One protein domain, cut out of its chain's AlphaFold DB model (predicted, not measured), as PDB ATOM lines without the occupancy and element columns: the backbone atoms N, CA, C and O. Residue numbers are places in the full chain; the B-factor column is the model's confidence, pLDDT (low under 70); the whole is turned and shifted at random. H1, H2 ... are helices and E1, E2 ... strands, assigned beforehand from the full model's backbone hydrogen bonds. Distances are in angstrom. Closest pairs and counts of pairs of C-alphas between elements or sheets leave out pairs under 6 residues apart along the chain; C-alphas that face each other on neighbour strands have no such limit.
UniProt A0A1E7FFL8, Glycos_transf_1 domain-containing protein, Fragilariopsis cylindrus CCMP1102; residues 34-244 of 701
ATOM      1  N   LYS A  34     165.452 222.470 263.084       93.50
ATOM      2  CA  LYS A  34     165.537 222.137 264.508       93.50
ATOM      3  C   LYS A  34     166.789 221.303 264.761       93.50
ATOM      4  O   LYS A  34     166.925 220.235 264.164       93.50
ATOM      5  N   LYS A  35     167.670 221.775 265.642       96.06
ATOM      6  CA  LYS A  35     168.856 221.052 266.120       96.06
ATOM      7  C   LYS A  35     168.685 220.667 267.581       96.06
ATOM      8  O   LYS A  35     168.224 221.473 268.382       96.06
ATOM      9  N   LYS A  36     169.084 219.455 267.950       98.12
ATOM     10  CA  LYS A  36     169.125 219.013 269.344       98.12
ATOM     11  C   LYS A  36     170.447 219.423 269.974       98.12
ATOM     12  O   LYS A  36     171.505 218.960 269.544       98.12
ATOM     13  N   ILE A  37     170.386 220.255 271.007       98.31
ATOM     14  CA  ILE A  37     171.564 220.693 271.759       98.31
ATOM     15  C   ILE A  37     171.605 220.025 273.128       98.31
ATOM     16  O   ILE A  37     170.638 220.082 273.880       98.31
ATOM     17  N   GLY A  38     172.725 219.382 273.451       98.38
ATOM     18  CA  GLY A  38     172.988 218.846 274.784       98.38
ATOM     19  C   GLY A  38     173.652 219.888 275.679       98.38
ATOM     20  O   GLY A  38     174.685 220.435 275.313       98.38
ATOM     21  N   LEU A  39     173.108 220.132 276.864       98.44
ATOM     22  CA  LEU A  39     173.690 220.960 277.914       98.44
ATOM     23  C   LEU A  39     174.158 220.042 279.041       98.44
ATOM     24  O   LEU A  39     173.338 219.471 279.757       98.44
ATOM     25  N   LEU A  40     175.473 219.871 279.170       96.69
ATOM     26  CA  LEU A  40     176.087 218.979 280.147       96.69
ATOM     27  C   LEU A  40     176.679 219.778 281.316       96.69
ATOM     28  O   LEU A  40     177.583 220.597 281.131       96.69
ATOM     29  N   THR A  41     176.194 219.519 282.530       95.44
ATOM     30  CA  THR A  41     176.637 220.217 283.748       95.44
ATOM     31  C   THR A  41     176.623 219.312 284.987       95.44
ATOM     32  O   THR A  41     176.428 218.106 284.884       95.44
ATOM     33  N   ALA A  42     176.897 219.861 286.171       91.31
ATOM     34  CA  ALA A  42     177.092 219.075 287.384       91.31
ATOM     35  C   ALA A  42     175.810 218.425 287.911       91.31
ATOM     36  O   ALA A  42     175.867 217.292 288.364       91.31
ATOM     37  N   SER A  43     174.663 219.096 287.862       92.50
ATOM     38  CA  SER A  43     173.435 218.618 288.513       92.50
ATOM     39  C   SER A  43     172.187 219.106 287.769       92.50
ATOM     40  O   SER A  43     172.284 219.680 286.680       92.50
ATOM     41  N   LEU A  44     171.004 218.829 288.308       94.44
ATOM     42  CA  LEU A  44     169.727 219.301 287.773       94.44
ATOM     43  C   LEU A  44     169.581 220.835 287.884       94.44
ATOM     44  O   LEU A  44     170.149 221.440 288.786       94.44
ATOM     45  N   PRO A  45     168.796 221.489 287.009       95.25
ATOM     46  CA  PRO A  45     168.740 222.954 286.896       95.25
ATOM     47  C   PRO A  45     168.392 223.725 288.180       95.25
ATOM     48  O   PRO A  45     168.787 224.880 288.324       95.25
ATOM     49  N   TRP A  46     167.625 223.117 289.088       92.00
ATOM     50  CA  TRP A  46     167.101 223.757 290.303       92.00
ATOM     51  C   TRP A  46     167.845 223.362 291.588       92.00
ATOM     52  O   TRP A  46     167.453 223.785 292.677       92.00
ATOM     53  N   THR A  47     168.892 222.540 291.497       88.88
ATOM     54  CA  THR A  47     169.700 222.152 292.665       88.88
ATOM     55  C   THR A  47     170.743 223.217 292.992       88.88
ATOM     56  O   THR A  47     171.014 224.125 292.199       88.88
ATOM     57  N   PHE A  48     171.352 223.125 294.175       82.44
ATOM     58  CA  PHE A  48     172.347 224.096 294.613       82.44
ATOM     59  C   PHE A  48     173.652 224.030 293.797       82.44
ATOM     60  O   PHE A  48     174.345 223.012 293.784       82.44
ATOM     61  N   GLY A  49     174.039 225.142 293.167       87.38
ATOM     62  CA  GLY A  49     175.361 225.293 292.554       87.38
ATOM     63  C   GLY A  49     175.389 226.262 291.367       87.38
ATOM     64  O   GLY A  49     174.395 226.418 290.656       87.38
ATOM     65  N   PRO A  50     176.530 226.937 291.129       91.62
ATOM     66  CA  PRO A  50     176.625 227.960 290.091       91.62
ATOM     67  C   PRO A  50     176.574 227.381 288.671       91.62
ATOM     68  O   PRO A  50     176.062 228.045 287.776       91.62
ATOM     69  N   TYR A  51     177.066 226.156 288.450       94.69
ATOM     70  CA  TYR A  51     177.154 225.571 287.108       94.69
ATOM     71  C   TYR A  51     175.779 225.323 286.491       94.69
ATOM     72  O   TYR A  51     175.468 225.853 285.428       94.69
ATOM     73  N   GLN A  52     174.920 224.585 287.184       94.69
ATOM     74  CA  GLN A  52     173.564 224.311 286.727       94.69
ATOM     75  C   GLN A  52     172.706 225.579 286.663       94.69
ATOM     76  O   GLN A  52     171.940 225.728 285.717       94.69
ATOM     77  N   ALA A  53     172.882 226.534 287.583       94.62
ATOM     78  CA  ALA A  53     172.143 227.794 287.538       94.62
ATOM     79  C   ALA A  53     172.479 228.588 286.265       94.62
ATOM     80  O   ALA A  53     171.595 229.084 285.574       94.62
ATOM     81  N   GLN A  54     173.762 228.662 285.913       97.25
ATOM     82  CA  GLN A  54     174.242 229.417 284.756       97.25
ATOM     83  C   GLN A  54     173.945 228.699 283.438       97.25
ATOM     84  O   GLN A  54     173.515 229.332 282.473       97.25
ATOM     85  N   MET A  55     174.056 227.370 283.417       98.00
ATOM     86  CA  MET A  55     173.623 226.562 282.278       98.00
ATOM     87  C   MET A  55     172.106 226.656 282.054       98.00
ATOM     88  O   MET A  55     171.654 226.701 280.913       98.00
ATOM     89  N   HIS A  56     171.303 226.733 283.121       97.88
ATOM     90  CA  HIS A  56     169.856 226.932 283.020       97.88
ATOM     91  C   HIS A  56     169.507 228.306 282.444       97.88
ATOM     92  O   HIS A  56     168.693 228.388 281.527       97.88
ATOM     93  N   GLN A  57     170.170 229.374 282.885       97.44
ATOM     94  CA  GLN A  57     169.977 230.694 282.279       97.44
ATOM     95  C   GLN A  57     170.357 230.697 280.791       97.44
ATOM     96  O   GLN A  57     169.599 231.196 279.963       97.44
ATOM     97  N   LEU A  58     171.471 230.055 280.421       98.00
ATOM     98  CA  LEU A  58     171.835 229.875 279.014       98.00
ATOM     99  C   LEU A  58     170.775 229.071 278.243       98.00
ATOM    100  O   LEU A  58     170.459 229.410 277.106       98.00
ATOM    101  N   SER A  59     170.190 228.039 278.856       98.19
ATOM    102  CA  SER A  59     169.146 227.223 278.227       98.19
ATOM    103  C   SER A  59     167.910 228.033 277.832       98.19
ATOM    104  O   SER A  59     167.349 227.791 276.767       98.19
ATOM    105  N   LEU A  60     167.525 229.018 278.651       97.44
ATOM    106  CA  LEU A  60     166.421 229.932 278.354       97.44
ATOM    107  C   LEU A  60     166.771 230.817 277.153       97.44
ATOM    108  O   LEU A  60     166.009 230.880 276.195       97.44
ATOM    109  N   LEU A  61     167.971 231.406 277.151       96.50
ATOM    110  CA  LEU A  61     168.453 232.272 276.065       96.50
ATOM    111  C   LEU A  61     168.607 231.546 274.720       96.50
ATOM    112  O   LEU A  61     168.514 232.166 273.659       96.50
ATOM    113  N   LEU A  62     168.889 230.242 274.751       95.75
ATOM    114  CA  LEU A  62     168.967 229.402 273.554       95.75
ATOM    115  C   LEU A  62     167.592 228.922 273.074       95.75
ATOM    116  O   LEU A  62     167.449 228.644 271.884       95.75
ATOM    117  N   ALA A  63     166.613 228.819 273.978       95.19
ATOM    118  CA  ALA A  63     165.235 228.450 273.662       95.19
ATOM    119  C   ALA A  63     164.389 229.639 273.173       95.19
ATOM    120  O   ALA A  63     163.388 229.427 272.492       95.19
ATOM    121  N   GLU A  64     164.772 230.877 273.505       92.75
ATOM    122  CA  GLU A  64     164.110 232.085 273.008       92.75
ATOM    123  C   GLU A  64     164.106 232.136 271.471       92.75
ATOM    124  O   GLU A  64     165.143 231.980 270.818       92.75
ATOM    125  N   GLU A  65     162.926 232.387 270.891       79.94
ATOM    126  CA  GLU A  65     162.772 232.526 269.446       79.94
ATOM    127  C   GLU A  65     163.573 233.724 268.933       79.94
ATOM    128  O   GLU A  65     163.252 234.885 269.180       79.94
ATOM    129  N   ASP A  66     164.608 233.427 268.156       81.25
ATOM    130  CA  ASP A  66     165.390 234.427 267.449       81.25
ATOM    131  C   ASP A  66     164.877 234.524 266.013       81.25
ATOM    132  O   ASP A  66     164.944 233.556 265.250       81.25
ATOM    133  N   THR A  67     164.304 235.676 265.652       74.88
ATOM    134  CA  THR A  67     163.702 235.882 264.329       74.88
ATOM    135  C   THR A  67     164.701 235.678 263.195       74.88
ATOM    136  O   THR A  67     164.307 235.180 262.139       74.88
ATOM    137  N   ASP A  68     165.979 235.961 263.455       76.31
ATOM    138  CA  ASP A  68     167.049 235.978 262.461       76.31
ATOM    139  C   ASP A  68     167.929 234.717 262.506       76.31
ATOM    140  O   ASP A  68     168.848 234.565 261.694       76.31
ATOM    141  N   ALA A  69     167.663 233.788 263.431       81.00
ATOM    142  CA  ALA A  69     168.443 232.566 263.541       81.00
ATOM    143  C   ALA A  69     168.082 231.540 262.458       81.00
ATOM    144  O   ALA A  69     166.919 231.220 262.203       81.00
ATOM    145  N   GLU A  70     169.126 230.953 261.872       84.12
ATOM    146  CA  GLU A  70     169.030 229.829 260.933       84.12
ATOM    147  C   GLU A  70     168.507 228.546 261.610       84.12
ATOM    148  O   GLU A  70     167.855 227.712 260.974       84.12
ATOM    149  N   TYR A  71     168.772 228.403 262.913       86.81
ATOM    150  CA  TYR A  71     168.470 227.214 263.704       86.81
ATOM    151  C   TYR A  71     167.549 227.535 264.877       86.81
ATOM    152  O   TYR A  71     167.688 228.564 265.533       86.81
ATOM    153  N   GLU A  72     166.659 226.594 265.173       92.81
ATOM    154  CA  GLU A  72     165.924 226.519 266.436       92.81
ATOM    155  C   GLU A  72     166.517 225.364 267.253       92.81
ATOM    156  O   GLU A  72     166.771 224.289 266.699       92.81
ATOM    157  N   TYR A  73     166.754 225.563 268.550       95.38
ATOM    158  CA  TYR A  73     167.354 224.537 269.400       95.38
ATOM    159  C   TYR A  73     166.306 223.823 270.264       95.38
ATOM    160  O   TYR A  73     165.606 224.446 271.053       95.38
ATOM    161  N   ASP A  74     166.239 222.496 270.149       97.00
ATOM    162  CA  ASP A  74     165.565 221.615 271.111       97.00
ATOM    163  C   ASP A  74     166.558 221.323 272.243       97.00
ATOM    164  O   ASP A  74     167.619 220.742 271.988       97.00
ATOM    165  N   ILE A  75     166.267 221.786 273.463       98.25
ATOM    166  CA  ILE A  75     167.228 221.780 274.570       98.25
ATOM    167  C   ILE A  75     167.171 220.459 275.342       98.25
ATOM    168  O   ILE A  75     166.153 220.097 275.938       98.25
ATOM    169  N   HIS A  76     168.305 219.762 275.394       98.44
ATOM    170  CA  HIS A  76     168.481 218.517 276.137       98.44
ATOM    171  C   HIS A  76     169.444 218.722 277.306       98.44
ATOM    172  O   HIS A  76     170.558 219.190 277.116       98.44
ATOM    173  N   TRP A  77     169.044 218.352 278.517       98.25
ATOM    174  CA  TRP A  77     169.826 218.485 279.742       98.25
ATOM    175  C   TRP A  77     170.471 217.157 280.138       98.25
ATOM    176  O   TRP A  77     169.795 216.127 280.192       98.25
ATOM    177  N   LEU A  78     171.761 217.197 280.468       95.69
ATOM    178  CA  LEU A  78     172.539 216.074 280.986       95.69
ATOM    179  C   LEU A  78     173.286 216.508 282.254       95.69
ATOM    180  O   LEU A  78     173.790 217.632 282.330       95.69
ATOM    181  N   CYS A  79     173.425 215.610 283.232       91.88
ATOM    182  CA  CYS A  79     174.269 215.855 284.401       91.88
ATOM    183  C   CYS A  79     175.081 214.625 284.839       91.88
ATOM    184  O   CYS A  79     174.686 213.500 284.552       91.88
ATOM    185  N   PHE A  80     176.221 214.850 285.513       87.62
ATOM    186  CA  PHE A  80     177.059 213.783 286.113       87.62
ATOM    187  C   PHE A  80     176.878 213.604 287.624       87.62
ATOM    188  O   PHE A  80     177.255 212.575 288.170       87.62
ATOM    189  N   GLY A  81     176.402 214.621 288.337       82.31
ATOM    190  CA  GLY A  81     176.288 214.580 289.796       82.31
ATOM    191  C   GLY A  81     175.081 213.782 290.276       82.31
ATOM    192  O   GLY A  81     175.134 213.197 291.355       82.31
ATOM    193  N   ASP A  82     174.026 213.713 289.462       84.00
ATOM    194  CA  ASP A  82     172.805 212.973 289.767       84.00
ATOM    195  C   ASP A  82     172.663 211.775 288.828       84.00
ATOM    196  O   ASP A  82     172.810 211.888 287.611       84.00
ATOM    197  N   THR A  83     172.332 210.608 289.379       85.25
ATOM    198  CA  THR A  83     172.059 209.422 288.563       85.25
ATOM    199  C   THR A  83     170.636 209.477 288.031       85.25
ATOM    200  O   THR A  83     169.679 209.146 288.733       85.25
ATOM    201  N   ILE A  84     170.494 209.869 286.771       91.88
ATOM    202  CA  ILE A  84     169.231 209.776 286.040       91.88
ATOM    203  C   ILE A  84     169.221 208.425 285.306       91.88
ATOM    204  O   ILE A  84     170.095 208.203 284.471       91.88
ATOM    205  N   PRO A  85     168.266 207.512 285.564       93.69
ATOM    206  CA  PRO A  85     168.199 206.243 284.841       93.69
ATOM    207  C   PRO A  85     168.029 206.446 283.336       93.69
ATOM    208  O   PRO A  85     167.328 207.370 282.927       93.69
ATOM    209  N   ASP A  86     168.593 205.552 282.525       95.44
ATOM    210  CA  ASP A  86     168.465 205.542 281.063       95.44
ATOM    211  C   ASP A  86     167.053 205.903 280.570       95.44
ATOM    212  O   ASP A  86     166.074 205.230 280.900       95.44
ATOM    213  N   GLY A  87     166.944 206.960 279.760       96.38
ATOM    214  CA  GLY A  87     165.658 207.413 279.241       96.38
ATOM    215  C   GLY A  87     165.651 208.858 278.758       96.38
ATOM    216  O   GLY A  87     166.655 209.565 278.816       96.38
ATOM    217  N   VAL A  88     164.484 209.284 278.275       97.75
ATOM    218  CA  VAL A  88     164.187 210.667 277.889       97.75
ATOM    219  C   VAL A  88     162.989 211.118 278.713       97.75
ATOM    220  O   VAL A  88     161.943 210.470 278.675       97.75
ATOM    221  N   TYR A  89     163.135 212.219 279.440       97.50
ATOM    222  CA  TYR A  89     162.133 212.724 280.376       97.50
ATOM    223  C   TYR A  89     161.791 214.166 280.012       97.50
ATOM    224  O   TYR A  89     162.686 214.970 279.763       97.50
ATOM    225  N   LYS A  90     160.503 214.506 279.939       96.31
ATOM    226  CA  LYS A  90     160.041 215.827 279.476       96.31
ATOM    227  C   LYS A  90     159.601 216.731 280.619       96.31
ATOM    228  O   LYS A  90     159.312 217.897 280.400       96.31
ATOM    229  N   SER A  91     159.529 216.199 281.834       93.62
ATOM    230  CA  SER A  91     159.084 216.945 282.999       93.62
ATOM    231  C   SER A  91     159.661 216.387 284.298       93.62
ATOM    232  O   SER A  91     160.074 215.228 284.377       93.62
ATOM    233  N   TYR A  92     159.597 217.191 285.361       92.56
ATOM    234  CA  TYR A  92     159.861 216.723 286.724       92.56
ATOM    235  C   TYR A  92     158.987 215.516 287.108       92.56
ATOM    236  O   TYR A  92     159.472 214.584 287.744       92.56
ATOM    237  N   LYS A  93     157.717 215.488 286.676       93.56
ATOM    238  CA  LYS A  93     156.792 214.375 286.954       93.56
ATOM    239  C   LYS A  93     157.260 213.055 286.334       93.56
ATOM    240  O   LYS A  93     156.967 212.000 286.888       93.56
ATOM    241  N   ASP A  94     158.007 213.113 285.233       94.69
ATOM    242  CA  ASP A  94     158.597 211.927 284.607       94.69
ATOM    243  C   ASP A  94     159.851 211.446 285.362       94.69
ATOM    244  O   ASP A  94     160.103 210.241 285.434       94.69
ATOM    245  N   LEU A  95     160.624 212.381 285.933       92.19
ATOM    246  CA  LEU A  95     161.859 212.108 286.680       92.19
ATOM    247  C   LEU A  95     161.605 211.622 288.110       92.19
ATOM    248  O   LEU A  95     162.282 210.707 288.577       92.19
ATOM    249  N   GLN A  96     160.640 212.219 288.812       92.44
ATOM    250  CA  GLN A  96     160.390 211.985 290.237       92.44
ATOM    251  C   GLN A  96     160.228 210.492 290.602       92.44
ATOM    252  O   GLN A  96     160.819 210.063 291.591       92.44
ATOM    253  N   PRO A  97     159.516 209.649 289.824       91.88
ATOM    254  CA  PRO A  97     159.402 208.220 290.133       91.88
ATOM    255  C   PRO A  97     160.696 207.423 289.901       91.88
ATOM    256  O   PRO A  97     160.774 206.258 290.289       91.88
ATOM    257  N   ARG A  98     161.677 208.000 289.197       91.00
ATOM    258  CA  ARG A  98     162.907 207.336 288.735       91.00
ATOM    259  C   ARG A  98     164.121 207.666 289.585       91.00
ATOM    260  O   ARG A  98     165.027 206.846 289.663       91.00
ATOM    261  N   ILE A  99     164.119 208.838 290.209       87.69
ATOM    262  CA  ILE A  99     165.195 209.317 291.070       87.69
ATOM    263  C   ILE A  99     164.623 209.418 292.484       87.69
ATOM    264  O   ILE A  99     163.978 210.417 292.823       87.69
ATOM    265  N   PRO A 100     164.798 208.377 293.321       78.31
ATOM    266  CA  PRO A 100     164.421 208.458 294.721       78.31
ATOM    267  C   PRO A 100     165.098 209.677 295.344       78.31
ATOM    268  O   PRO A 100     166.273 209.913 295.081       78.31
ATOM    269  N   LYS A 101     164.380 210.410 296.197       80.62
ATOM    270  CA  LYS A 101     164.920 211.569 296.926       80.62
ATOM    271  C   LYS A 101     165.225 212.821 296.093       80.62
ATOM    272  O   LYS A 101     166.009 213.661 296.513       80.62
ATOM    273  N   LEU A 102     164.558 212.981 294.953       83.12
ATOM    274  CA  LEU A 102     164.679 214.190 294.145       83.12
ATOM    275  C   LEU A 102     163.849 215.359 294.704       83.12
ATOM    276  O   LEU A 102     162.614 215.316 294.680       83.12
ATOM    277  N   ASN A 103     164.529 216.431 295.123       83.56
ATOM    278  CA  ASN A 103     163.887 217.686 295.522       83.56
ATOM    279  C   ASN A 103     163.054 218.265 294.363       83.56
ATOM    280  O   ASN A 103     163.546 218.309 293.228       83.56
ATOM    281  N   PRO A 104     161.801 218.693 294.608       89.44
ATOM    282  CA  PRO A 104     161.011 219.349 293.581       89.44
ATOM    283  C   PRO A 104     161.630 220.703 293.207       89.44
ATOM    284  O   PRO A 104     162.192 221.384 294.069       89.44
ATOM    285  N   PRO A 105     161.521 221.114 291.936       91.56
ATOM    286  CA  PRO A 105     161.831 222.481 291.548       91.56
ATOM    287  C   PRO A 105     160.873 223.466 292.240       91.56
ATOM    288  O   PRO A 105     159.759 223.077 292.605       91.56
ATOM    289  N   PRO A 106     161.267 224.745 292.397       88.38
ATOM    290  CA  PRO A 106     160.343 225.805 292.799       88.38
ATOM    291  C   PRO A 106     159.097 225.852 291.894       88.38
ATOM    292  O   PRO A 106     159.200 225.547 290.707       88.38
ATOM    293  N   GLU A 107     157.940 226.249 292.441       84.69
ATOM    294  CA  GLU A 107     156.625 226.164 291.769       84.69
ATOM    295  C   GLU A 107     156.593 226.844 290.385       84.69
ATOM    296  O   GLU A 107     156.027 226.289 289.447       84.69
ATOM    297  N   ASP A 108     157.301 227.968 290.233       87.00
ATOM    298  CA  ASP A 108     157.377 228.758 288.993       87.00
ATOM    299  C   ASP A 108     158.722 228.611 288.252       87.00
ATOM    300  O   ASP A 108     159.121 229.476 287.466       87.00
ATOM    301  N   PHE A 109     159.486 227.552 288.527       92.12
ATOM    302  CA  PHE A 109     160.790 227.360 287.897       92.12
ATOM    303  C   PHE A 109     160.624 226.925 286.425       92.12
ATOM    304  O   PHE A 109     160.050 225.863 286.165       92.12
ATOM    305  N   PRO A 110     161.134 227.690 285.439       94.62
ATOM    306  CA  PRO A 110     160.860 227.421 284.031       94.62
ATOM    307  C   PRO A 110     161.636 226.193 283.543       94.62
ATOM    308  O   PRO A 110     162.870 226.186 283.526       94.62
ATOM    309  N   MET A 111     160.910 225.150 283.134       95.44
ATOM    310  CA  MET A 111     161.488 223.894 282.626       95.44
ATOM    311  C   MET A 111     160.809 223.354 281.373       95.44
ATOM    312  O   MET A 111     161.264 222.343 280.848       95.44
ATOM    313  N   ASP A 112     159.728 223.974 280.903       95.50
ATOM    314  CA  ASP A 112     158.928 223.430 279.798       95.50
ATOM    315  C   ASP A 112     159.728 223.318 278.488       95.50
ATOM    316  O   ASP A 112     159.388 222.527 277.608       95.50
ATOM    317  N   HIS A 113     160.823 224.076 278.369       96.88
ATOM    318  CA  HIS A 113     161.764 224.027 277.251       96.88
ATOM    319  C   HIS A 113     162.841 222.937 277.382       96.88
ATOM    320  O   HIS A 113     163.628 222.761 276.455       96.88
ATOM    321  N   LEU A 114     162.911 222.216 278.508       97.81
ATOM    322  CA  LEU A 114     163.961 221.237 278.794       97.81
ATOM    323  C   LEU A 114     163.511 219.795 278.552       97.81
ATOM    324  O   LEU A 114     162.436 219.357 278.955       97.81
ATOM    325  N   THR A 115     164.417 219.007 277.979       98.12
ATOM    326  CA  THR A 115     164.319 217.546 277.908       98.12
ATOM    327  C   THR A 115     165.469 216.917 278.678       98.12
ATOM    328  O   THR A 115     166.618 217.117 278.318       98.12
ATOM    329  N   PHE A 116     165.212 216.120 279.708       97.75
ATOM    330  CA  PHE A 116     166.275 215.466 280.473       97.75
ATOM    331  C   PHE A 116     166.655 214.131 279.842       97.75
ATOM    332  O   PHE A 116     165.787 213.316 279.516       97.75
ATOM    333  N   LEU A 117     167.957 213.896 279.699       97.19
ATOM    334  CA  LEU A 117     168.507 212.649 279.184       97.19
ATOM    335  C   LEU A 117     169.158 211.871 280.320       97.19
ATOM    336  O   LEU A 117     170.050 212.372 281.002       97.19
ATOM    337  N   GLY A 118     168.693 210.643 280.514       94.06
ATOM    338  CA  GLY A 118     169.212 209.751 281.535       94.06
ATOM    339  C   GLY A 118     170.352 208.880 281.044       94.06
ATOM    340  O   GLY A 118     170.405 208.509 279.871       94.06
ATOM    341  N   ASP A 119     171.253 208.530 281.946       91.31
ATOM    342  CA  ASP A 119     172.346 207.625 281.656       91.31
ATOM    343  C   ASP A 119     172.844 206.931 282.936       91.31
ATOM    344  O   ASP A 119     173.428 207.558 283.819       91.31
ATOM    345  N   SER A 120     172.596 205.626 283.064       86.19
ATOM    346  CA  SER A 120     172.836 204.888 284.312       86.19
ATOM    347  C   SER A 120     174.311 204.760 284.691       86.19
ATOM    348  O   SER A 120     174.614 204.543 285.863       86.19
ATOM    349  N   ASP A 121     175.226 204.919 283.732       80.69
ATOM    350  CA  ASP A 121     176.670 204.820 283.980       80.69
ATOM    351  C   ASP A 121     177.313 206.170 284.361       80.69
ATOM    352  O   ASP A 121     178.532 206.251 284.490       80.69
ATOM    353  N   MET A 122     176.520 207.228 284.580       73.00
ATOM    354  CA  MET A 122     176.987 208.591 284.910       73.00
ATOM    355  C   MET A 122     177.661 208.744 286.277       73.00
ATOM    356  O   MET A 122     178.111 209.831 286.618       73.00
ATOM    357  N   LEU A 123     177.744 207.681 287.080       64.00
ATOM    358  CA  LEU A 123     178.271 207.733 288.451       64.00
ATOM    359  C   LEU A 123     179.767 208.082 288.545       64.00
ATOM    360  O   LEU A 123     180.296 208.252 289.647       64.00
ATOM    361  N   THR A 124     180.485 208.168 287.425       64.62
ATOM    362  CA  THR A 124     181.903 208.519 287.429       64.62
ATOM    363  C   THR A 124     182.090 210.031 287.560       64.62
ATOM    364  O   THR A 124     181.557 210.814 286.785       64.62
ATOM    365  N   GLN A 125     182.943 210.468 288.496       67.69
ATOM    366  CA  GLN A 125     183.310 211.888 288.657       67.69
ATOM    367  C   GLN A 125     184.032 212.500 287.440       67.69
ATOM    368  O   GLN A 125     184.360 213.686 287.467       67.69
ATOM    369  N   GLN A 126     184.342 211.694 286.425       82.19
ATOM    370  CA  GLN A 126     185.010 212.077 285.189       82.19
ATOM    371  C   GLN A 126     184.192 211.595 283.991       82.19
ATOM    372  O   GLN A 126     183.539 210.553 284.049       82.19
ATOM    373  N   PHE A 127     184.278 212.350 282.905       87.31
ATOM    374  CA  PHE A 127     183.523 212.201 281.679       87.31
ATOM    375  C   PHE A 127     184.471 212.038 280.504       87.31
ATOM    376  O   PHE A 127     185.216 212.951 280.155       87.31
ATOM    377  N   SER A 128     184.440 210.875 279.869       90.50
ATOM    378  CA  SER A 128     185.239 210.643 278.677       90.50
ATOM    379  C   SER A 128     184.584 211.232 277.428       90.50
ATOM    380  O   SER A 128     183.353 211.285 277.309       90.50
ATOM    381  N   ALA A 129     185.404 211.653 276.467       92.06
ATOM    382  CA  ALA A 129     184.933 212.056 275.148       92.06
ATOM    383  C   ALA A 129     184.188 210.912 274.446       92.06
ATOM    384  O   ALA A 129     183.134 211.137 273.848       92.06
ATOM    385  N   SER A 130     184.642 209.668 274.629       90.56
ATOM    386  CA  SER A 130     183.936 208.473 274.147       90.56
ATOM    387  C   SER A 130     182.526 208.320 274.717       90.56
ATOM    388  O   SER A 130     181.591 207.930 274.001       90.56
ATOM    389  N   ARG A 131     182.318 208.674 275.990       90.69
ATOM    390  CA  ARG A 131     180.986 208.636 276.597       90.69
ATOM    391  C   ARG A 131     180.098 209.729 276.024       90.69
ATOM    392  O   ARG A 131     178.966 209.431 275.647       90.69
ATOM    393  N   MET A 132     180.611 210.951 275.875       93.62
ATOM    394  CA  MET A 132     179.877 212.047 275.228       93.62
ATOM    395  C   MET A 132     179.458 211.682 273.797       93.62
ATOM    396  O   MET A 132     178.294 211.857 273.437       93.62
ATOM    397  N   ASN A 133     180.353 211.064 273.021       94.75
ATOM    398  CA  ASN A 133     180.052 210.545 271.686       94.75
ATOM    399  C   ASN A 133     178.939 209.488 271.706       94.75
ATOM    400  O   ASN A 133     178.030 209.508 270.872       94.75
ATOM    401  N   THR A 134     178.993 208.565 272.669       93.31
ATOM    402  CA  THR A 134     177.980 207.515 272.841       93.31
ATOM    403  C   THR A 134     176.612 208.115 273.151       93.31
ATOM    404  O   THR A 134     175.620 207.723 272.535       93.31
ATOM    405  N   LEU A 135     176.551 209.096 274.052       94.31
ATOM    406  CA  LEU A 135     175.316 209.786 274.427       94.31
ATOM    407  C   LEU A 135     174.730 210.577 273.267       94.31
ATOM    408  O   LEU A 135     173.534 210.481 272.994       94.31
ATOM    409  N   ALA A 136     175.570 211.317 272.550       96.25
ATOM    410  CA  ALA A 136     175.130 212.076 271.395       96.25
ATOM    411  C   ALA A 136     174.564 211.182 270.308       96.25
ATOM    412  O   ALA A 136     173.492 211.463 269.784       96.25
ATOM    413  N   LYS A 137     175.209 210.045 270.034       96.44
ATOM    414  CA  LYS A 137     174.668 209.043 269.117       96.44
ATOM    415  C   LYS A 137     173.363 208.432 269.635       96.44
ATOM    416  O   LYS A 137     172.425 208.281 268.857       96.44
ATOM    417  N   LYS A 138     173.293 208.081 270.927       96.31
ATOM    418  CA  LYS A 138     172.115 207.472 271.577       96.31
ATOM    419  C   LYS A 138     170.886 208.378 271.491       96.31
ATOM    420  O   LYS A 138     169.798 207.888 271.203       96.31
ATOM    421  N   TYR A 139     171.060 209.682 271.699       97.31
ATOM    422  CA  TYR A 139     169.960 210.653 271.768       97.31
ATOM    423  C   TYR A 139     169.801 211.530 270.513       97.31
ATOM    424  O   TYR A 139     168.815 212.268 270.382       97.31
ATOM    425  N   GLY A 140     170.719 211.391 269.553       97.44
ATOM    426  CA  GLY A 140     170.764 212.162 268.314       97.44
ATOM    427  C   GLY A 140     171.087 213.634 268.553       97.44
ATOM    428  O   GLY A 140     170.394 214.481 268.008       97.44
ATOM    429  N   LEU A 141     172.057 213.938 269.418       98.00
ATOM    430  CA  LEU A 141     172.488 215.314 269.684       98.00
ATOM    431  C   LEU A 141     173.339 215.832 268.520       98.00
ATOM    432  O   LEU A 141     174.290 215.169 268.110       98.00
ATOM    433  N   ASP A 142     173.013 217.026 268.030       97.94
ATOM    434  CA  ASP A 142     173.719 217.678 266.922       97.94
ATOM    435  C   ASP A 142     174.904 218.520 267.407       97.94
ATOM    436  O   ASP A 142     175.854 218.750 266.664       97.94
ATOM    437  N   VAL A 143     174.837 219.012 268.645       97.94
ATOM    438  CA  VAL A 143     175.858 219.847 269.288       97.94
ATOM    439  C   VAL A 143     175.753 219.705 270.806       97.94
ATOM    440  O   VAL A 143     174.683 219.401 271.337       97.94
ATOM    441  N   MET A 144     176.854 219.927 271.521       98.38
ATOM    442  CA  MET A 144     176.873 219.918 272.983       98.38
ATOM    443  C   MET A 144     177.605 221.132 273.557       98.38
ATOM    444  O   MET A 144     178.619 221.565 273.013       98.38
ATOM    445  N   ILE A 145     177.102 221.652 274.674       98.44
ATOM    446  CA  ILE A 145     177.767 222.642 275.520       98.44
ATOM    447  C   ILE A 145     178.076 221.988 276.863       98.44
ATOM    448  O   ILE A 145     177.193 221.398 277.485       98.44
ATOM    449  N   THR A 146     179.311 222.121 277.337       97.94
ATOM    450  CA  THR A 146     179.713 221.650 278.668       97.94
ATOM    451  C   THR A 146     180.003 222.833 279.585       97.94
ATOM    452  O   THR A 146     180.769 223.707 279.191       97.94
ATOM    453  N   LEU A 147     179.472 222.844 280.812       97.38
ATOM    454  CA  LEU A 147     179.867 223.788 281.871       97.38
ATOM    455  C   LEU A 147     180.268 223.013 283.126       97.38
ATOM    456  O   LEU A 147     179.408 222.514 283.860       97.38
ATOM    457  N   MET A 148     181.577 222.900 283.341       93.81
ATOM    458  CA  MET A 148     182.195 222.159 284.442       93.81
ATOM    459  C   MET A 148     183.683 222.505 284.568       93.81
ATOM    460  O   MET A 148     184.266 223.099 283.659       93.81
ATOM    461  N   ASP A 149     184.312 222.079 285.666       90.81
ATOM    462  CA  ASP A 149     185.771 222.122 285.784       90.81
ATOM    463  C   ASP A 149     186.418 221.275 284.688       90.81
ATOM    464  O   ASP A 149     186.001 220.146 284.428       90.81
ATOM    465  N   ILE A 150     187.491 221.784 284.090       89.81
ATOM    466  CA  ILE A 150     188.150 221.110 282.969       89.81
ATOM    467  C   ILE A 150     188.674 219.707 283.306       89.81
ATOM    468  O   ILE A 150     188.681 218.811 282.465       89.81
ATOM    469  N   THR A 151     189.022 219.490 284.573       87.06
ATOM    470  CA  THR A 151     189.512 218.215 285.116       87.06
ATOM    471  C   THR A 151     188.476 217.094 285.092       87.06
ATOM    472  O   THR A 151     188.801 215.936 285.372       87.06
ATOM    473  N   LYS A 152     187.220 217.433 284.786       90.69
ATOM    474  CA  LYS A 152     186.118 216.489 284.643       90.69
ATOM    475  C   LYS A 152     186.095 215.828 283.275       90.69
ATOM    476  O   LYS A 152     185.509 214.760 283.181       90.69
ATOM    477  N   THR A 153     186.757 216.374 282.260       91.94
ATOM    478  CA  THR A 153     186.781 215.777 280.920       91.94
ATOM    479  C   THR A 153     188.038 214.929 280.712       91.94
ATOM    480  O   THR A 153     189.144 215.341 281.053       91.94
ATOM    481  N   VAL A 154     187.885 213.745 280.115       91.56
ATOM    482  CA  VAL A 154     188.984 212.861 279.701       91.56
ATOM    483  C   VAL A 154     189.022 212.810 278.168       91.56
ATOM    484  O   VAL A 154     188.052 212.346 277.565       91.56
ATOM    485  N   PRO A 155     190.114 213.252 277.514       91.50
ATOM    486  CA  PRO A 155     190.209 213.330 276.057       91.50
ATOM    487  C   PRO A 155     190.676 211.986 275.470       91.50
ATOM    488  O   PRO A 155     191.717 211.885 274.813       91.50
ATOM    489  N   ASP A 156     189.939 210.918 275.767       87.75
ATOM    490  CA  ASP A 156     190.299 209.548 275.394       87.75
ATOM    491  C   ASP A 156     190.156 209.269 273.891       87.75
ATOM    492  O   ASP A 156     190.963 208.527 273.329       87.75
ATOM    493  N   GLU A 157     189.211 209.929 273.226       87.69
ATOM    494  CA  GLU A 157     189.060 209.959 271.770       87.69
ATOM    495  C   GLU A 157     188.583 211.341 271.273       87.69
ATOM    496  O   GLU A 157     188.165 212.176 272.076       87.69
ATOM    497  N   PRO A 158     188.652 211.636 269.962       89.31
ATOM    498  CA  PRO A 158     188.074 212.863 269.411       89.31
ATOM    499  C   PRO A 158     186.544 212.895 269.541       89.31
ATOM    500  O   PRO A 158     185.885 211.861 269.412       89.31
ATOM    501  N   PHE A 159     185.958 214.082 269.710       92.62
ATOM    502  CA  PHE A 159     184.503 214.230 269.654       92.62
ATOM    503  C   PHE A 159     183.967 213.974 268.235       92.62
ATOM    504  O   PHE A 159     184.502 214.476 267.249       92.62
ATOM    505  N   ASN A 160     182.863 213.234 268.142       93.31
ATOM    506  CA  ASN A 160     182.139 212.914 266.907       93.31
ATOM    507  C   ASN A 160     180.976 213.887 266.644       93.31
ATOM    508  O   ASN A 160     180.052 213.578 265.893       93.31
ATOM    509  N   MET A 161     181.004 215.039 267.309       96.25
ATOM    510  CA  MET A 161     180.059 216.135 267.154       96.25
ATOM    511  C   MET A 161     180.751 217.464 267.508       96.25
ATOM    512  O   MET A 161     181.781 217.458 268.191       96.25
ATOM    513  N   PRO A 162     180.175 218.612 267.125       97.44
ATOM    514  CA  PRO A 162     180.560 219.908 267.667       97.44
ATOM    515  C   PRO A 162     180.362 219.942 269.189       97.44
ATOM    516  O   PRO A 162     179.285 219.620 269.698       97.44
ATOM    517  N   VAL A 163     181.399 220.365 269.917       97.69
ATOM    518  CA  VAL A 163     181.355 220.518 271.377       97.69
ATOM    519  C   VAL A 163     181.973 221.858 271.750       97.69
ATOM    520  O   VAL A 163     183.125 222.128 271.398       97.69
ATOM    521  N   LEU A 164     181.194 222.677 272.453       98.31
ATOM    522  CA  LEU A 164     181.589 223.973 272.991       98.31
ATOM    523  C   LEU A 164     181.825 223.838 274.497       98.31
ATOM    524  O   LEU A 164     180.939 223.407 275.235       98.31
ATOM    525  N   ALA A 165     182.999 224.237 274.975       98.12
ATOM    526  CA  ALA A 165     183.287 224.252 276.403       98.12
ATOM    527  C   ALA A 165     183.078 225.638 277.008       98.12
ATOM    528  O   ALA A 165     183.646 226.606 276.521       98.12
ATOM    529  N   TRP A 166     182.329 225.738 278.099       98.00
ATOM    530  CA  TRP A 166     182.241 226.930 278.936       98.00
ATOM    531  C   TRP A 166     183.029 226.679 280.222       98.00
ATOM    532  O   TRP A 166     182.603 225.897 281.069       98.00
ATOM    533  N   ILE A 167     184.233 227.250 280.325       95.69
ATOM    534  CA  ILE A 167     185.258 226.762 281.261       95.69
ATOM    535  C   ILE A 167     185.632 227.813 282.317       95.69
ATOM    536  O   ILE A 167     186.127 228.889 281.960       95.69
ATOM    537  N   PRO A 168     185.489 227.483 283.618       94.81
ATOM    538  CA  PRO A 168     186.071 228.236 284.722       94.81
ATOM    539  C   PRO A 168     187.540 227.825 284.882       94.81
ATOM    540  O   PRO A 168     187.857 226.838 285.552       94.81
ATOM    541  N   LEU A 169     188.468 228.545 284.244       93.50
ATOM    542  CA  LEU A 169     189.887 228.215 284.390       93.50
ATOM    543  C   LEU A 169     190.395 228.644 285.775       93.50
ATOM    544  O   LEU A 169     190.317 229.811 286.145       93.50
ATOM    545  N   HIS A 170     190.956 227.689 286.518       91.69
ATOM    546  CA  HIS A 170     191.536 227.883 287.852       91.69
ATOM    547  C   HIS A 170     193.057 228.120 287.789       91.69
ATOM    548  O   HIS A 170     193.803 227.729 288.677       91.69
ATOM    549  N   SER A 171     193.549 228.699 286.700       89.81
ATOM    550  CA  SER A 171     194.957 229.044 286.531       89.81
ATOM    551  C   SER A 171     195.076 230.207 285.556       89.81
ATOM    552  O   SER A 171     194.216 230.417 284.706       89.81
ATOM    553  N   ASP A 172     196.146 230.972 285.690       90.44
ATOM    554  CA  ASP A 172     196.572 232.008 284.753       90.44
ATOM    555  C   ASP A 172     197.384 231.445 283.576       90.44
ATOM    556  O   ASP A 172     197.727 232.176 282.646       90.44
ATOM    557  N   THR A 173     197.682 230.142 283.586       92.25
ATOM    558  CA  THR A 173     198.389 229.460 282.503       92.25
ATOM    559  C   THR A 173     197.791 228.086 282.214       92.25
ATOM    560  O   THR A 173     197.217 227.426 283.074       92.25
ATOM    561  N   VAL A 174     197.961 227.624 280.977       92.62
ATOM    562  CA  VAL A 174     197.705 226.238 280.577       92.62
ATOM    563  C   VAL A 174     198.994 225.729 279.945       92.62
ATOM    564  O   VAL A 174     199.459 226.278 278.947       92.62
ATOM    565  N   ARG A 175     199.613 224.712 280.550       89.62
ATOM    566  CA  ARG A 175     200.923 224.199 280.116       89.62
ATOM    567  C   ARG A 175     200.739 222.930 279.273       89.62
ATOM    568  O   ARG A 175     199.943 222.086 279.673       89.62
ATOM    569  N   PRO A 176     201.515 222.716 278.193       88.88
ATOM    570  CA  PRO A 176     201.463 221.476 277.399       88.88
ATOM    571  C   PRO A 176     201.682 220.186 278.207       88.88
ATOM    572  O   PRO A 176     201.209 219.111 277.844       88.88
ATOM    573  N   THR A 177     202.358 220.310 279.351       88.25
ATOM    574  CA  THR A 177     202.647 219.225 280.294       88.25
ATOM    575  C   THR A 177     201.467 218.849 281.201       88.25
ATOM    576  O   THR A 177     201.636 218.011 282.086       88.25
ATOM    577  N   THR A 178     200.280 219.449 281.041       88.44
ATOM    578  CA  THR A 178     199.085 219.134 281.845       88.44
ATOM    579  C   THR A 178     197.997 218.457 281.017       88.44
ATOM    580  O   THR A 178     197.949 218.567 279.796       88.44
ATOM    581  N   VAL A 179     197.089 217.747 281.689       88.62
ATOM    582  CA  VAL A 179     195.915 217.134 281.041       88.62
ATOM    583  C   VAL A 179     194.963 218.197 280.491       88.62
ATOM    584  O   VAL A 179     194.389 217.999 279.425       88.62
ATOM    585  N   ASP A 180     194.852 219.340 281.173       91.69
ATOM    586  CA  ASP A 180     193.993 220.459 280.776       91.69
ATOM    587  C   ASP A 180     194.296 220.924 279.348       91.69
ATOM    588  O   ASP A 180     193.377 221.149 278.567       91.69
ATOM    589  N   TYR A 181     195.576 220.982 278.968       92.81
ATOM    590  CA  TYR A 181     195.994 221.297 277.602       92.81
ATOM    591  C   TYR A 181     195.360 220.356 276.566       92.81
ATOM    592  O   TYR A 181     194.773 220.801 275.580       92.81
ATOM    593  N   TRP A 182     195.420 219.047 276.815       91.38
ATOM    594  CA  TRP A 182     194.876 218.027 275.915       91.38
ATOM    595  C   TRP A 182     193.351 218.031 275.875       91.38
ATOM    596  O   TRP A 182     192.760 217.832 274.814       91.38
ATOM    597  N   VAL A 183     192.714 218.291 277.017       93.50
ATOM    598  CA  VAL A 183     191.263 218.459 277.102       93.50
ATOM    599  C   VAL A 183     190.818 219.661 276.275       93.50
ATOM    600  O   VAL A 183     189.934 219.514 275.435       93.50
ATOM    601  N   LEU A 184     191.458 220.825 276.433       95.19
ATOM    602  CA  LEU A 184     191.107 222.037 275.682       95.19
ATOM    603  C   LEU A 184     191.182 221.816 274.171       95.19
ATOM    604  O   LEU A 184     190.258 222.189 273.458       95.19
ATOM    605  N   ARG A 185     192.227 221.140 273.681       92.56
ATOM    606  CA  ARG A 185     192.396 220.851 272.243       92.56
ATOM    607  C   ARG A 185     191.317 219.954 271.652       92.56
ATOM    608  O   ARG A 185     191.080 219.996 270.443       92.56
ATOM    609  N   SER A 186     190.685 219.126 272.482       92.38
ATOM    610  CA  SER A 186     189.612 218.247 272.020       92.38
ATOM    611  C   SER A 186     188.350 219.023 271.639       92.38
ATOM    612  O   SER A 186     187.635 218.590 270.738       92.38
ATOM    613  N   TYR A 187     188.101 220.178 272.264       96.31
ATOM    614  CA  TYR A 187     186.933 221.006 271.986       96.31
ATOM    615  C   TYR A 187     187.024 221.725 270.636       96.31
ATOM    616  O   TYR A 187     188.101 221.955 270.091       96.31
ATOM    617  N   HIS A 188     185.856 222.096 270.111       96.38
ATOM    618  CA  HIS A 188     185.711 222.789 268.829       96.38
ATOM    619  C   HIS A 188     185.491 224.301 269.001       96.38
ATOM    620  O   HIS A 188     185.742 225.077 268.084       96.38
ATOM    621  N   GLY A 189     185.059 224.728 270.188       97.44
ATOM    622  CA  GLY A 189     185.008 226.126 270.599       97.44
ATOM    623  C   GLY A 189     185.073 226.230 272.118       97.44
ATOM    624  O   GLY A 189     184.601 225.335 272.826       97.44
ATOM    625  N   ILE A 190     185.686 227.294 272.631       98.31
ATOM    626  CA  ILE A 190     185.865 227.493 274.070       98.31
ATOM    627  C   ILE A 190     185.420 228.900 274.468       98.31
ATOM    628  O   ILE A 190     185.939 229.906 273.995       98.31
ATOM    629  N   ALA A 191     184.474 228.952 275.393       98.25
ATOM    630  CA  ALA A 191     184.077 230.122 276.147       98.25
ATOM    631  C   ALA A 191     184.854 230.149 277.473       98.25
ATOM    632  O   ALA A 191     184.536 229.415 278.413       98.25
ATOM    633  N   GLY A 192     185.887 230.986 277.561       97.44
ATOM    634  CA  GLY A 192     186.574 231.256 278.823       97.44
ATOM    635  C   GLY A 192     185.715 232.156 279.711       97.44
ATOM    636  O   GLY A 192     185.293 233.224 279.271       97.44
ATOM    637  N   LEU A 193     185.470 231.741 280.958       95.69
ATOM    638  CA  LEU A 193     184.586 232.462 281.886       95.69
ATOM    639  C   LEU A 193     185.148 233.787 282.395       95.69
ATOM    640  O   LEU A 193     184.367 234.629 282.818       95.69
ATOM    641  N   ALA A 194     186.468 233.968 282.365       96.31
ATOM    642  CA  ALA A 194     187.162 235.167 282.822       96.31
ATOM    643  C   ALA A 194     188.166 235.650 281.759       96.31
ATOM    644  O   ALA A 194     188.709 234.807 281.038       96.31
ATOM    645  N   PRO A 195     188.446 236.963 281.652       96.31
ATOM    646  CA  PRO A 195     189.399 237.511 280.689       96.31
ATOM    647  C   PRO A 195     190.784 236.855 280.744       96.31
ATOM    648  O   PRO A 195     191.274 236.378 279.720       96.31
ATOM    649  N   SER A 196     191.399 236.770 281.926       95.62
ATOM    650  CA  SER A 196     192.703 236.123 282.117       95.62
ATOM    651  C   SER A 196     192.659 234.644 281.741       95.62
ATOM    652  O   SER A 196     193.560 234.156 281.061       95.62
ATOM    653  N   GLY A 197     191.572 233.950 282.093       95.31
ATOM    654  CA  GLY A 197     191.352 232.554 281.730       95.31
ATOM    655  C   GLY A 197     191.236 232.347 280.218       95.31
ATOM    656  O   GLY A 197     191.895 231.473 279.664       95.31
ATOM    657  N   ALA A 198     190.460 233.183 279.524       96.81
ATOM    658  CA  ALA A 198     190.338 233.146 278.069       96.81
ATOM    659  C   ALA A 198     191.686 233.422 277.383       96.81
ATOM    660  O   ALA A 198     192.053 232.715 276.448       96.81
ATOM    661  N   ILE A 199     192.464 234.387 277.886       96.62
ATOM    662  CA  ILE A 199     193.822 234.668 277.395       96.62
ATOM    663  C   ILE A 199     194.740 233.459 277.609       96.62
ATOM    664  O   ILE A 199     195.453 233.071 276.687       96.62
ATOM    665  N   ALA A 200     194.720 232.838 278.790       95.50
ATOM    666  CA  ALA A 200     195.535 231.668 279.104       95.50
ATOM    667  C   ALA A 200     195.201 230.470 278.201       95.50
ATOM    668  O   ALA A 200     196.107 229.829 277.668       95.50
ATOM    669  N   ILE A 201     193.909 230.212 277.973       96.31
ATOM    670  CA  ILE A 201     193.432 229.171 277.055       96.31
ATOM    671  C   ILE A 201     193.872 229.494 275.626       96.31
ATOM    672  O   ILE A 201     194.472 228.646 274.970       96.31
ATOM    673  N   ASN A 202     193.649 230.720 275.147       96.31
ATOM    674  CA  ASN A 202     194.053 231.138 273.804       96.31
ATOM    675  C   ASN A 202     195.576 231.038 273.607       96.31
ATOM    676  O   ASN A 202     196.065 230.599 272.569       96.31
ATOM    677  N   ASN A 203     196.352 231.360 274.641       94.75
ATOM    678  CA  ASN A 203     197.803 231.215 274.629       94.75
ATOM    679  C   ASN A 203     198.277 229.759 274.586       94.75
ATOM    680  O   ASN A 203     199.431 229.531 274.225       94.75
ATOM    681  N   ALA A 204     197.433 228.794 274.938       93.06
ATOM    682  CA  ALA A 204     197.774 227.381 274.889       93.06
ATOM    683  C   ALA A 204     197.237 226.692 273.633       93.06
ATOM    684  O   ALA A 204     197.968 225.936 273.003       93.06
ATOM    685  N   VAL A 205     195.986 226.966 273.256       93.56
ATOM    686  CA  VAL A 205     195.273 226.223 272.203       93.56
ATOM    687  C   VAL A 205     194.608 227.110 271.147       93.56
ATOM    688  O   VAL A 205     193.913 226.586 270.286       93.56
ATOM    689  N   GLY A 206     194.777 228.432 271.212       91.38
ATOM    690  CA  GLY A 206     194.139 229.391 270.304       91.38
ATOM    691  C   GLY A 206     194.588 229.271 268.849       91.38
ATOM    692  O   GLY A 206     195.603 228.638 268.560       91.38
ATOM    693  N   THR A 207     193.847 229.903 267.934       85.31
ATOM    694  CA  THR A 207     194.002 229.806 266.462       85.31
ATOM    695  C   THR A 207     195.412 230.066 265.935       85.31
ATOM    696  O   THR A 207     195.828 229.416 264.976       85.31
ATOM    697  N   ASP A 208     196.168 230.929 266.609       82.06
ATOM    698  CA  ASP A 208     197.539 231.306 266.246       82.06
ATOM    699  C   ASP A 208     198.619 230.330 266.753       82.06
ATOM    700  O   ASP A 208     199.815 230.566 266.556       82.06
ATOM    701  N   LYS A 209     198.247 229.257 267.464       85.00
ATOM    702  CA  LYS A 209     199.220 228.335 268.062       85.00
ATOM    703  C   LYS A 209     199.781 227.363 267.038       85.00
ATOM    704  O   LYS A 209     199.054 226.634 266.366       85.00
ATOM    705  N   GLU A 210     201.109 227.310 266.970       81.00
ATOM    706  CA  GLU A 210     201.786 226.272 266.211       81.00
ATOM    707  C   GLU A 210     201.734 224.947 266.973       81.00
ATOM    708  O   GLU A 210     202.041 224.879 268.161       81.00
ATOM    709  N   ILE A 211     201.340 223.893 266.262       82.44
ATOM    710  CA  ILE A 211     201.331 222.530 266.780       82.44
ATOM    711  C   ILE A 211     202.692 221.897 266.482       82.44
ATOM    712  O   ILE A 211     203.068 221.722 265.314       82.44
ATOM    713  N   ASN A 212     203.399 221.525 267.546       79.38
ATOM    714  CA  ASN A 212     204.738 220.949 267.538       79.38
ATOM    715  C   ASN A 212     204.685 219.451 267.220       79.38
ATOM    716  O   ASN A 212     204.854 218.598 268.090       79.38
ATOM    717  N   ILE A 213     204.435 219.130 265.951       78.69
ATOM    718  CA  ILE A 213     204.621 217.780 265.410       78.69
ATOM    719  C   ILE A 213     205.940 217.784 264.637       78.69
ATOM    720  O   ILE A 213     205.997 218.413 263.573       78.69
ATOM    721  N   PRO A 214     206.996 217.127 265.150       69.81
ATOM    722  CA  PRO A 214     208.291 217.111 264.490       69.81
ATOM    723  C   PRO A 214     208.196 216.477 263.104       69.81
ATOM    724  O   PRO A 214     207.603 215.412 262.916       69.81
ATOM    725  N   VAL A 215     208.800 217.141 262.122       67.56
ATOM    726  CA  VAL A 215     209.064 216.550 260.810       67.56
ATOM    727  C   VAL A 215     210.451 215.927 260.912       67.56
ATOM    728  O   VAL A 215     211.414 216.637 261.172       67.56
ATOM    729  N   GLN A 216     210.577 214.604 260.788       64.31
ATOM    730  CA  GLN A 216     211.899 213.972 260.847       64.31
ATOM    731  C   GLN A 216     212.744 214.405 259.635       64.31
ATOM    732  O   GLN A 216     212.410 214.083 258.496       64.31
ATOM    733  N   ASP A 217     213.864 215.086 259.893       50.41
ATOM    734  CA  ASP A 217     214.744 215.738 258.901       50.41
ATOM    735  C   ASP A 217     215.525 214.785 257.958       50.41
ATOM    736  O   ASP A 217     216.408 215.213 257.219       50.41
ATOM    737  N   GLY A 218     215.233 213.481 257.951       52.88
ATOM    738  CA  GLY A 218     216.061 212.472 257.270       52.88
ATOM    739  C   GLY A 218     215.444 211.791 256.047       52.88
ATOM    740  O   GLY A 218     216.173 211.224 255.235       52.88
ATOM    741  N   SER A 219     214.120 211.819 255.890       50.56
ATOM    742  CA  SER A 219     213.459 211.259 254.709       50.56
ATOM    743  C   SER A 219     213.249 212.366 253.694       50.56
ATOM    744  O   SER A 219     212.703 213.408 254.044       50.56
ATOM    745  N   SER A 220     213.640 212.141 252.443       49.38
ATOM    746  CA  SER A 220     213.228 212.934 251.284       49.38
ATOM    747  C   SER A 220     211.698 212.983 251.229       49.38
ATOM    748  O   SER A 220     211.051 212.137 250.617       49.38
ATOM    749  N   SER A 221     211.116 213.935 251.959       50.94
ATOM    750  CA  SER A 221     209.686 214.047 252.186       50.94
ATOM    751  C   SER A 221     209.027 214.362 250.854       50.94
ATOM    752  O   SER A 221     209.157 215.450 250.290       50.94
ATOM    753  N   GLY A 222     208.347 213.363 250.295       60.28
ATOM    754  CA  GLY A 222     207.463 213.592 249.166       60.28
ATOM    755  C   GLY A 222     206.421 214.646 249.546       60.28
ATOM    756  O   GLY A 222     206.039 214.767 250.711       60.28
ATOM    757  N   SER A 223     205.904 215.376 248.557       64.25
ATOM    758  CA  SER A 223     204.835 216.378 248.723       64.25
ATOM    759  C   SER A 223     203.604 215.881 249.497       64.25
ATOM    760  O   SER A 223     202.807 216.684 249.967       64.25
ATOM    761  N   ASN A 224     203.425 214.566 249.618       68.56
ATOM    762  CA  ASN A 224     202.282 213.955 250.284       68.56
ATOM    763  C   ASN A 224     202.393 213.981 251.817       68.56
ATOM    764  O   ASN A 224     201.369 214.143 252.478       68.56
ATOM    765  N   ASP A 225     203.601 213.887 252.383       68.25
ATOM    766  CA  ASP A 225     203.791 213.912 253.843       68.25
ATOM    767  C   ASP A 225     203.597 215.320 254.405       68.25
ATOM    768  O   ASP A 225     203.006 215.487 255.469       68.25
ATOM    769  N   SER A 226     204.003 216.357 253.667       75.50
ATOM    770  CA  SER A 226     203.763 217.745 254.075       75.50
ATOM    771  C   SER A 226     202.272 218.097 254.076       75.50
ATOM    772  O   SER A 226     201.800 218.751 255.006       75.50
ATOM    773  N   ILE A 227     201.508 217.609 253.091       81.44
ATOM    774  CA  ILE A 227     200.044 217.752 253.056       81.44
ATOM    775  C   ILE A 227     199.403 216.981 254.214       81.44
ATOM    776  O   ILE A 227     198.539 217.520 254.903       81.44
ATOM    777  N   ALA A 228     199.835 215.742 254.468       78.88
ATOM    778  CA  ALA A 228     199.321 214.945 255.576       78.88
ATOM    779  C   ALA A 228     199.582 215.629 256.925       78.88
ATOM    780  O   ALA A 228     198.659 215.767 257.722       78.88
ATOM    781  N   ILE A 229     200.794 216.137 257.156       77.25
ATOM    782  CA  ILE A 229     201.154 216.867 258.379       77.25
ATOM    783  C   ILE A 229     200.331 218.150 258.516       77.25
ATOM    784  O   ILE A 229     199.830 218.430 259.602       77.25
ATOM    785  N   TYR A 230     200.119 218.902 257.433       84.75
ATOM    786  CA  TYR A 230     199.227 220.066 257.448       84.75
ATOM    787  C   TYR A 230     197.797 219.688 257.871       84.75
ATOM    788  O   TYR A 230     197.219 220.323 258.756       84.75
ATOM    789  N   LEU A 231     197.238 218.616 257.301       84.25
ATOM    790  CA  LEU A 231     195.903 218.129 257.655       84.25
ATOM    791  C   LEU A 231     195.842 217.580 259.091       84.25
ATOM    792  O   LEU A 231     194.832 217.760 259.766       84.25
ATOM    793  N   ILE A 232     196.913 216.965 259.598       82.62
ATOM    794  CA  ILE A 232     197.014 216.517 260.997       82.62
ATOM    795  C   ILE A 232     197.058 217.706 261.953       82.62
ATOM    796  O   ILE A 232     196.394 217.671 262.990       82.62
ATOM    797  N   LYS A 233     197.827 218.754 261.628       83.06
ATOM    798  CA  LYS A 233     197.831 219.998 262.408       83.06
ATOM    799  C   LYS A 233     196.411 220.562 262.467       83.06
ATOM    800  O   LYS A 233     195.930 220.878 263.545       83.06
ATOM    801  N   LYS A 234     195.694 220.555 261.340       84.62
ATOM    802  CA  LYS A 234     194.283 220.953 261.281       84.62
ATOM    803  C   LYS A 234     193.362 220.065 262.136       84.62
ATOM    804  O   LYS A 234     192.481 220.581 262.807       84.62
ATOM    805  N   LEU A 235     193.578 218.748 262.162       83.38
ATOM    806  CA  LEU A 235     192.814 217.816 263.009       83.38
ATOM    807  C   LEU A 235     193.062 217.987 264.497       83.38
ATOM    808  O   LEU A 235     192.143 217.875 265.304       83.38
ATOM    809  N   SER A 236     194.314 218.227 264.857       74.50
ATOM    810  CA  SER A 236     194.746 218.397 266.241       74.50
ATOM    811  C   SER A 236     194.469 219.828 266.724       74.50
ATOM    812  O   SER A 236     195.159 220.306 267.621       74.50
ATOM    813  N   GLY A 237     193.519 220.493 266.055       64.81
ATOM    814  CA  GLY A 237     193.498 221.904 265.717       64.81
ATOM    815  C   GLY A 237     193.643 222.868 266.872       64.81
ATOM    816  O   GLY A 237     193.474 222.556 268.052       64.81
ATOM    817  N   THR A 238     193.932 224.090 266.473       79.81
ATOM    818  CA  THR A 238     193.691 225.245 267.305       79.81
ATOM    819  C   THR A 238     192.186 225.447 267.486       79.81
ATOM    820  O   THR A 238     191.370 224.901 266.741       79.81
ATOM    821  N   VAL A 239     191.797 226.150 268.540       87.75
ATOM    822  CA  VAL A 239     190.402 226.299 268.946       87.75
ATOM    823  C   VAL A 239     190.061 227.776 268.994       87.75
ATOM    824  O   VAL A 239     190.865 228.598 269.433       87.75
ATOM    825  N   GLU A 240     188.858 228.115 268.548       90.62
ATOM    826  CA  GLU A 240     188.292 229.446 268.739       90.62
ATOM    827  C   GLU A 240     188.015 229.668 270.229       90.62
ATOM    828  O   GLU A 240     187.209 228.956 270.838       90.62
ATOM    829  N   VAL A 241     188.689 230.657 270.811       96.50
ATOM    830  CA  VAL A 241     188.555 231.012 272.225       96.50
ATOM    831  C   VAL A 241     187.928 232.395 272.329       96.50
ATOM    832  O   VAL A 241     188.490 233.379 271.852       96.50
ATOM    833  N   GLU A 242     186.774 232.490 272.982       97.19
ATOM    834  CA  GLU A 242     186.117 233.762 273.290       97.19
ATOM    835  C   GLU A 242     185.982 233.924 274.807       97.19
ATOM    836  O   GLU A 242     185.730 232.964 275.536       97.19
ATOM    837  N   PHE A 243     186.137 235.151 275.298       97.31
ATOM    838  CA  PHE A 243     185.716 235.486 276.654       97.31
ATOM    839  C   PHE A 243     184.191 235.634 276.671       97.31
ATOM    840  O   PHE A 243     183.654 236.599 276.125       97.31
ATOM    841  N   ILE A 244     183.505 234.684 277.308       97.94
ATOM    842  CA  ILE A 244     182.063 234.756 277.546       97.94
ATOM    843  C   ILE A 244     181.830 234.541 279.045       97.94
ATOM    844  O   ILE A 244     181.956 233.408 279.532       97.94
TER     845      ILE A 244
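AT A GLANCE: This is residues 34 to 244 of the 701 residues of the protein "Glycos_transf_1 domain-containing protein" of Fragilariopsis cylindrus CCMP1102 (UniProt A0A1E7FFL8). One strongly twisted sheet of eight strands makes the core, with H1 over one face, H3 over the opposite face, and H5 over E7 and E8 at one edge: three layers, helices on both faces of a sheet. An arm of residues 206 to 222 and H6 reaches away from the sheet, and residues 216 to 224 stick out free. The printed part has 211 residues, with six named helices and eight named strands in the order E1 H1 E2 E3 H2 E4 H3 E5 E6 H4 E7 H5 H6 E8; the mixed sheet runs E3 E4 E2 E1 E5 E6 E7 E8. The class is mixed, helices and strands, with under half of the residues in named elements. The whole is compact, radius of gyration of the C-alphas 19.2 A, and elongated, spanning 69 by 39 by 34 A.

HOW THE PARTS SIT: In the sheet, E1, residues 34 to 41, is an inner strand. H1, residues 50 to 63, is over E1 at a height over the sheet of 8.5 A; their closest C-alphas, Thr 41 and Gln 52, are 5.9 A apart. E2, residues 71 to 79, is parallel to E1, with N 39 and O 76 2.7 A apart. E3, residues 87 to 89, is an edge strand; H2, residues 92 to 95, only grazes the sheet. E4, residues 114 to 118, is parallel to E2, N 77 to O 115 2.7 A, and antiparallel to E3, N 116 to O 89 2.8 A. H3, residues 129 to 139, is on the opposite face from H1, at a height over the sheet of 8.9 A. E5, residues 143 to 147, is parallel to E1, N 145 to O 38 2.8 A. E4, H3 and E5 form a split strand-helix-strand unit, two strands that run the same way in one sheet but are not neighbours, with E2 and E1 between them and a helix between them along the chain; its crossover is right-handed. E6, residues 163 to 167, is parallel to E5, N 166 to O 146 2.8 A. H4, residues 179 to 186, only grazes the sheet. E7, residues 189 to 192, is parallel to E6, N 191 to O 165 2.7 A. H5, residues 195 to 205, touches H4 about perpendicular, at 77 degrees; the closest C-alphas, Arg 185 and Val 205, are 6.1 A apart. H6, residues 223 to 235, is not on the sheet. E8, residues 240 to 243, is parallel to E7, N 192 to O 242 2.8 A. E1 H1 E2, E6 H4 E7 and E7 H5 H6 E8 are strand-helix-strand units of parallel neighbours, with right-handed crossovers. Every O i to N i+4 pair is within hydrogen-bond range in H1, H3, H4 and H5, and 8 of 9 in H6; H2 is too short for one.

IN THESE COORDINATES: E1 begins at C-alpha 34 (165.537, 222.137, 264.508) and is 22.3 A long; E2 is 24.3 A, H1 20.0 A and H6 18.7 A. E8 ends at C-alpha 243 (185.716, 235.486, 276.654).

THE WHOLE: The farthest C-alphas, Glu 107 and Ser 220, are 70.8 A apart. The printed part has no cut. The long links are H2 to E4, E5 to E6, E6 to H4 and H5 to H6. The pLDDT is under 70 at residues 123 to 125, 214 to 225 and 237.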